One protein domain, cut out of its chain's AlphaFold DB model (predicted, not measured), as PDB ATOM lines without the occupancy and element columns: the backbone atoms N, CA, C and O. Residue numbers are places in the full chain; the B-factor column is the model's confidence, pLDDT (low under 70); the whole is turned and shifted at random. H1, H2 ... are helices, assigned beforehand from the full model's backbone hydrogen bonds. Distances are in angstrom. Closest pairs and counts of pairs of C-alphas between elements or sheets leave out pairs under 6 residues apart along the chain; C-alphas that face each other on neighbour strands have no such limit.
ATOM      1  N   LYS A  27       6.689 -42.660   9.743       96.69
ATOM      2  CA  LYS A  27       6.501 -43.501  10.938       96.69
ATOM      3  C   LYS A  27       6.862 -42.755  12.227       96.69
ATOM      4  O   LYS A  27       6.132 -42.862  13.208       96.69
ATOM      5  N   LEU A  28       7.945 -41.977  12.230       95.19
ATOM      6  CA  LEU A  28       8.355 -41.175  13.385       95.19
ATOM      7  C   LEU A  28       7.360 -40.038  13.679       95.19
ATOM      8  O   LEU A  28       6.967 -39.864  14.829       95.19
ATOM      9  N   ALA A  29       6.883 -39.323  12.656       96.12
ATOM     10  CA  ALA A  29       5.851 -38.296  12.814       96.12
ATOM     11  C   ALA A  29       4.519 -38.880  13.328       96.12
ATOM     12  O   ALA A  29       3.884 -38.291  14.202       96.12
ATOM     13  N   MET A  30       4.120 -40.065  12.850       96.50
ATOM     14  CA  MET A  30       2.942 -40.779  13.352       96.50
ATOM     15  C   MET A  30       3.098 -41.172  14.828       96.50
ATOM     16  O   MET A  30       2.176 -40.954  15.609       96.50
ATOM     17  N   LEU A  31       4.263 -41.691  15.237       96.19
ATOM     18  CA  LEU A  31       4.538 -42.032  16.637       96.19
ATOM     19  C   LEU A  31       4.511 -40.800  17.556       96.19
ATOM     20  O   LEU A  31       3.894 -40.863  18.616       96.19
ATOM     21  N   LEU A  32       5.097 -39.671  17.140       92.81
ATOM     22  CA  LEU A  32       5.032 -38.412  17.898       92.81
ATOM     23  C   LEU A  32       3.595 -37.865  17.991       92.81
ATOM     24  O   LEU A  32       3.168 -37.433  19.060       92.81
ATOM     25  N   SER A  33       2.813 -37.948  16.910       93.44
ATOM     26  CA  SER A  33       1.401 -37.538  16.904       93.44
ATOM     27  C   SER A  33       0.531 -38.412  17.822       93.44
ATOM     28  O   SER A  33      -0.323 -37.897  18.548       93.44
ATOM     29  N   LEU A  34       0.782 -39.726  17.866       94.19
ATOM     30  CA  LEU A  34       0.123 -40.647  18.799       94.19
ATOM     31  C   LEU A  34       0.542 -40.391  20.254       94.19
ATOM     32  O   LEU A  34      -0.311 -40.412  21.141       94.19
ATOM     33  N   LEU A  35       1.819 -40.088  20.505       92.31
ATOM     34  CA  LEU A  35       2.336 -39.741  21.831       92.31
ATOM     35  C   LEU A  35       1.692 -38.443  22.349       92.31
ATOM     36  O   LEU A  35       1.054 -38.466  23.404       92.31
ATOM     37  N   SER A  36       1.715 -37.370  21.551       93.12
ATOM     38  CA  SER A  36       0.981 -36.122  21.814       93.12
ATOM     39  C   SER A  36      -0.508 -36.376  22.085       93.12
ATOM     40  O   SER A  36      -1.076 -35.847  23.041       93.12
ATOM     41  N   SER A  37      -1.149 -37.226  21.276       92.75
ATOM     42  CA  SER A  37      -2.568 -37.566  21.440       92.75
ATOM     43  C   SER A  37      -2.842 -38.326  22.740       92.75
ATOM     44  O   SER A  37      -3.845 -38.059  23.393       92.75
ATOM     45  N   SER A  38      -1.959 -39.230  23.171       92.06
ATOM     46  CA  SER A  38      -2.121 -39.969  24.434       92.06
ATOM     47  C   SER A  38      -1.965 -39.080  25.676       92.06
ATOM     48  O   SER A  38      -2.712 -39.249  26.645       92.06
ATOM     49  N   ILE A  39      -1.068 -38.084  25.617       89.38
ATOM     50  CA  ILE A  39      -0.905 -37.045  26.644       89.38
ATOM     51  C   ILE A  39      -2.181 -36.192  26.731       89.38
ATOM     52  O   ILE A  39      -2.723 -36.013  27.825       89.38
ATOM     53  N   LEU A  40      -2.698 -35.723  25.587       87.25
ATOM     54  CA  LEU A  40      -3.925 -34.916  25.493       87.25
ATOM     55  C   LEU A  40      -5.177 -35.670  25.956       87.25
ATOM     56  O   LEU A  40      -5.951 -35.150  26.758       87.25
ATOM     57  N   LEU A  41      -5.361 -36.912  25.501       87.94
ATOM     58  CA  LEU A  41      -6.497 -37.771  25.863       87.94
ATOM     59  C   LEU A  41      -6.440 -38.271  27.316       87.94
ATOM     60  O   LEU A  41      -7.341 -38.988  27.752       87.94
ATOM     61  N   ARG A  42      -5.405 -37.888  28.081       73.44
ATOM     62  CA  ARG A  42      -5.234 -38.232  29.500       73.44
ATOM     63  C   ARG A  42      -5.249 -39.752  29.727       73.44
ATOM     64  O   ARG A  42      -5.701 -40.220  30.776       73.44
ATOM     65  N   ALA A  43      -4.748 -40.512  28.746       67.50
ATOM     66  CA  ALA A  43      -4.587 -41.958  28.840       67.50
ATOM     67  C   ALA A  43      -3.755 -42.276  30.094       67.50
ATOM     68  O   ALA A  43      -2.709 -41.665  30.325       67.50
ATOM     69  N   ARG A  44      -4.269 -43.161  30.959       54.09
ATOM     70  CA  ARG A  44      -3.903 -43.246  32.389       54.09
ATOM     71  C   ARG A  44      -2.538 -43.910  32.672       54.09
ATOM     72  O   ARG A  44      -2.452 -44.799  33.509       54.09
ATOM     73  N   SER A  56      -2.050 -27.606  33.840       84.25
ATOM     74  CA  SER A  56      -1.266 -26.450  33.382       84.25
ATOM     75  C   SER A  56       0.031 -26.822  32.649       84.25
ATOM     76  O   SER A  56       0.384 -26.172  31.670       84.25
ATOM     77  N   ILE A  57       0.715 -27.887  33.082       85.06
ATOM     78  CA  ILE A  57       1.997 -28.342  32.508       85.06
ATOM     79  C   ILE A  57       1.783 -29.305  31.323       85.06
ATOM     80  O   ILE A  57       2.594 -29.343  30.399       85.06
ATOM     81  N   ARG A  58       0.670 -30.054  31.293       84.12
ATOM     82  CA  ARG A  58       0.382 -31.046  30.233       84.12
ATOM     83  C   ARG A  58       0.051 -30.425  28.875       84.12
ATOM     84  O   ARG A  58       0.407 -30.994  27.847       84.12
ATOM     85  N   VAL A  59      -0.602 -29.261  28.857       88.50
ATOM     86  CA  VAL A  59      -0.931 -28.558  27.606       88.50
ATOM     87  C   VAL A  59       0.332 -28.137  26.831       88.50
ATOM     88  O   VAL A  59       0.477 -28.595  25.696       88.50
ATOM     89  N   PRO A  60       1.285 -27.356  27.388       92.94
ATOM     90  CA  PRO A  60       2.455 -26.909  26.629       92.94
ATOM     91  C   PRO A  60       3.354 -28.054  26.142       92.94
ATOM     92  O   PRO A  60       3.827 -27.978  25.013       92.94
ATOM     93  N   ILE A  61       3.552 -29.130  26.919       90.69
ATOM     94  CA  ILE A  61       4.379 -30.261  26.457       90.69
ATOM     95  C   ILE A  61       3.742 -30.985  25.259       90.69
ATOM     96  O   ILE A  61       4.424 -31.213  24.265       90.69
ATOM     97  N   SER A  62       2.422 -31.213  25.268       90.50
ATOM     98  CA  SER A  62       1.734 -31.805  24.108       90.50
ATOM     99  C   SER A  62       1.781 -30.920  22.853       90.50
ATOM    100  O   SER A  62       1.905 -31.432  21.744       90.50
ATOM    101  N   ILE A  63       1.761 -29.589  23.006       93.56
ATOM    102  CA  ILE A  63       1.935 -28.652  21.885       93.56
ATOM    103  C   ILE A  63       3.352 -28.766  21.298       93.56
ATOM    104  O   ILE A  63       3.509 -28.729  20.076       93.56
ATOM    105  N   VAL A  64       4.377 -28.946  22.139       94.00
ATOM    106  CA  VAL A  64       5.765 -29.159  21.694       94.00
ATOM    107  C   VAL A  64       5.920 -30.499  20.969       94.00
ATOM    108  O   VAL A  64       6.500 -30.518  19.884       94.00
ATOM    109  N   ASP A  65       5.353 -31.591  21.490       93.12
ATOM    110  CA  ASP A  65       5.387 -32.908  20.832       93.12
ATOM    111  C   ASP A  65       4.652 -32.898  19.479       93.12
ATOM    112  O   ASP A  65       5.143 -33.444  18.485       93.12
ATOM    113  N   TYR A  66       3.503 -32.220  19.398       95.06
ATOM    114  CA  TYR A  66       2.756 -32.052  18.150       95.06
ATOM    115  C   TYR A  66       3.521 -31.203  17.122       95.06
ATOM    116  O   TYR A  66       3.613 -31.569  15.947       95.06
ATOM    117  N   ALA A  67       4.144 -30.103  17.559       95.56
ATOM    118  CA  ALA A  67       5.010 -29.292  16.706       95.56
ATOM    119  C   ALA A  67       6.239 -30.083  16.222       95.56
ATOM    120  O   ALA A  67       6.614 -29.981  15.052       95.56
ATOM    121  N   ALA A  68       6.830 -30.929  17.072       95.19
ATOM    122  CA  ALA A  68       7.920 -31.827  16.695       95.19
ATOM    123  C   ALA A  68       7.479 -32.863  15.643       95.19
ATOM    124  O   ALA A  68       8.215 -33.098  14.682       95.19
ATOM    125  N   ALA A  69       6.267 -33.420  15.760       95.81
ATOM    126  CA  ALA A  69       5.687 -34.323  14.761       95.81
ATOM    127  C   ALA A  69       5.547 -33.650  13.382       95.81
ATOM    128  O   ALA A  69       5.968 -34.216  12.368       95.81
ATOM    129  N   ILE A  70       5.019 -32.420  13.343       95.88
ATOM    130  CA  ILE A  70       4.891 -31.623  12.113       95.88
ATOM    131  C   ILE A  70       6.275 -31.316  11.527       95.88
ATOM    132  O   ILE A  70       6.513 -31.577  10.348       95.88
ATOM    133  N   CYS A  71       7.219 -30.835  12.340       96.25
ATOM    134  CA  CYS A  71       8.584 -30.543  11.902       96.25
ATOM    135  C   CYS A  71       9.296 -31.780  11.330       96.25
ATOM    136  O   CYS A  71       9.951 -31.676  10.291       96.25
ATOM    137  N   ALA A  72       9.131 -32.958  11.940       95.94
ATOM    138  CA  ALA A  72       9.685 -34.215  11.436       95.94
ATOM    139  C   ALA A  72       9.088 -34.621  10.076       95.94
ATOM    140  O   ALA A  72       9.824 -35.051   9.182       95.94
ATOM    141  N   MET A  73       7.776 -34.436   9.892       95.44
ATOM    142  CA  MET A  73       7.094 -34.683   8.618       95.44
ATOM    143  C   MET A  73       7.559 -33.700   7.533       95.44
ATOM    144  O   MET A  73       7.921 -34.120   6.433       95.44
ATOM    145  N   CYS A  74       7.620 -32.401   7.843       96.31
ATOM    146  CA  CYS A  74       8.113 -31.372   6.928       96.31
ATOM    147  C   CYS A  74       9.581 -31.595   6.533       96.31
ATOM    148  O   CYS A  74       9.913 -31.438   5.360       96.31
ATOM    149  N   ALA A  75      10.443 -32.008   7.468       95.81
ATOM    150  CA  ALA A  75      11.839 -32.335   7.188       95.81
ATOM    151  C   ALA A  75      11.969 -33.534   6.233       95.81
ATOM    152  O   ALA A  75      12.671 -33.436   5.226       95.81
ATOM    153  N   GLY A  76      11.236 -34.626   6.487       94.56
ATOM    154  CA  GLY A  76      11.225 -35.803   5.611       94.56
ATOM    155  C   GLY A  76      10.718 -35.492   4.198       94.56
ATOM    156  O   GLY A  76      11.331 -35.903   3.212       94.56
ATOM    157  N   VAL A  77       9.647 -34.698   4.079       96.00
ATOM    158  CA  VAL A  77       9.116 -34.239   2.783       96.00
ATOM    159  C   VAL A  77      10.101 -33.304   2.072       96.00
ATOM    160  O   VAL A  77      10.329 -33.460   0.873       96.00
ATOM    161  N   PHE A  78      10.733 -32.364   2.780       96.88
ATOM    162  CA  PHE A  78      11.737 -31.470   2.197       96.88
ATOM    163  C   PHE A  78      12.950 -32.248   1.670       96.88
ATOM    164  O   PHE A  78      13.368 -32.033   0.530       96.88
ATOM    165  N   GLN A  79      13.466 -33.202   2.450       95.88
ATOM    166  CA  GLN A  79      14.575 -34.062   2.044       95.88
ATOM    167  C   GLN A  79      14.196 -34.945   0.846       95.88
ATOM    168  O   GLN A  79      14.963 -35.013  -0.113       95.88
ATOM    169  N   TYR A  80      12.989 -35.527   0.826       95.06
ATOM    170  CA  TYR A  80      12.453 -36.242  -0.342       95.06
ATOM    171  C   TYR A  80      12.469 -35.356  -1.598       95.06
ATOM    172  O   TYR A  80      13.016 -35.749  -2.629       95.06
ATOM    173  N   TYR A  81      11.921 -34.137  -1.521       95.69
ATOM    174  CA  TYR A  81      11.873 -33.210  -2.658       95.69
ATOM    175  C   TYR A  81      13.262 -32.757  -3.120       95.69
ATOM    176  O   TYR A  81      13.501 -32.666  -4.328       95.69
ATOM    177  N   GLN A  82      14.183 -32.490  -2.191       94.81
ATOM    178  CA  GLN A  82      15.553 -32.103  -2.516       94.81
ATOM    179  C   GLN A  82      16.298 -33.251  -3.206       94.81
ATOM    180  O   GLN A  82      16.776 -33.077  -4.325       94.81
ATOM    181  N   THR A  83      16.324 -34.447  -2.615       91.75
ATOM    182  CA  THR A  83      17.054 -35.584  -3.191       91.75
ATOM    183  C   THR A  83      16.407 -36.076  -4.497       91.75
ATOM    184  O   THR A  83      17.116 -36.392  -5.450       91.75
ATOM    185  N   SER A  84      15.074 -36.024  -4.627       91.50
ATOM    186  CA  SER A  84      14.367 -36.289  -5.894       91.50
ATOM    187  C   SER A  84      14.747 -35.286  -6.997       91.50
ATOM    188  O   SER A  84      14.928 -35.661  -8.157       91.50
ATOM    189  N   LYS A  85      14.956 -34.008  -6.655       93.44
ATOM    190  CA  LYS A  85      15.473 -32.982  -7.578       93.44
ATOM    191  C   LYS A  85      16.942 -33.225  -7.957       93.44
ATOM    192  O   LYS A  85      17.310 -33.014  -9.116       93.44
ATOM    193  N   ASP A  86      17.765 -33.703  -7.031       90.69
ATOM    194  CA  ASP A  86      19.177 -34.014  -7.289       90.69
ATOM    195  C   ASP A  86      19.351 -35.284  -8.150       90.69
ATOM    196  O   ASP A  86      20.232 -35.323  -9.016       90.69
ATOM    197  N   TYR A  87      18.443 -36.265  -8.034       87.75
ATOM    198  CA  TYR A  87      18.318 -37.374  -8.991       87.75
ATOM    199  C   TYR A  87      17.810 -36.909 -10.365       87.75
ATOM    200  O   TYR A  87      18.413 -37.247 -11.383       87.75
ATOM    201  N   ARG A  88      16.759 -36.074 -10.427       87.12
ATOM    202  CA  ARG A  88      16.222 -35.518 -11.693       87.12
ATOM    203  C   ARG A  88      17.198 -34.613 -12.448       87.12
ATOM    204  O   ARG A  88      17.040 -34.428 -13.648       87.12
ATOM    205  N   THR A  89      18.182 -34.031 -11.763       89.88
ATOM    206  CA  THR A  89      19.279 -33.270 -12.389       89.88
ATOM    207  C   THR A  89      20.531 -34.117 -12.637       89.88
ATOM    208  O   THR A  89      21.551 -33.579 -13.062       89.88
ATOM    209  N   SER A  90      20.466 -35.425 -12.356       79.00
ATOM    210  CA  SER A  90      21.559 -36.405 -12.451       79.00
ATOM    211  C   SER A  90      22.826 -36.034 -11.669       79.00
ATOM    212  O   SER A  90      23.871 -36.645 -11.864       79.00
ATOM    213  N   ARG A  91      22.750 -35.062 -10.750       71.44
ATOM    214  CA  ARG A  91      23.903 -34.548  -9.991       71.44
ATOM    215  C   ARG A  91      24.337 -35.466  -8.856       71.44
ATOM    216  O   ARG A  91      25.508 -35.437  -8.497       71.44
ATOM    217  N   GLY A  92      23.432 -36.295  -8.328       61.44
ATOM    218  CA  GLY A  92      23.801 -37.384  -7.415       61.44
ATOM    219  C   GLY A  92      24.682 -38.437  -8.100       61.44
ATOM    220  O   GLY A  92      25.653 -38.913  -7.516       61.44
TER     221      GLY A  92
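What this domain is: This is residues 27 to 44 and 56 to 92 of the 661 residues of an uncharacterized protein of Fomitopsis rosea (UniProt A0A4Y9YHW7). Two helices lie side by side and run opposite ways: the shorter, H1, packs along the first half of the long, nearly straight H2, and the far part of H2 sticks out with residues 77 to 82 and 85 to 88. The printed part has 55 residues, with two named helices, H1 then H2, and no named strand: the class is all helix. It is extended, with a radius of gyration of the C-alphas of 16.0 A and spans of 52 by 17 by 10 A, only just a rod.

How they stand to each other: H1, residues 27 to 40, touches H2, residues 56 to 88, with residues 58 to 73 of H2 alone. Their closest C-alphas, those of Ala 29 and Ala 69, are 4.4 A apart. They run opposite ways at a shallow tilt of 14 degrees. In H1 every O i to N i+4 pair is within hydrogen-bond range; in H2 27 of 29 are.

Where its parts are: H1 begins at C-alpha 27 (6.501, -43.501, 10.938) and measures 19.9 A from first to last C-alpha. H2 measures 49.2 A and ends at C-alpha 88 (16.222, -35.518, -11.693).

The domain as a whole: The C-alphas of Ser 56 and Ser 90, the two farthest apart, are 52.2 A apart. Residues 45 to 55 are not printed; C-alphas 44 and 56 are 17.0 A apart across this cut, which lies in the link from H1 to H2. Residues 43, 44 and 92 have pLDDT under 70.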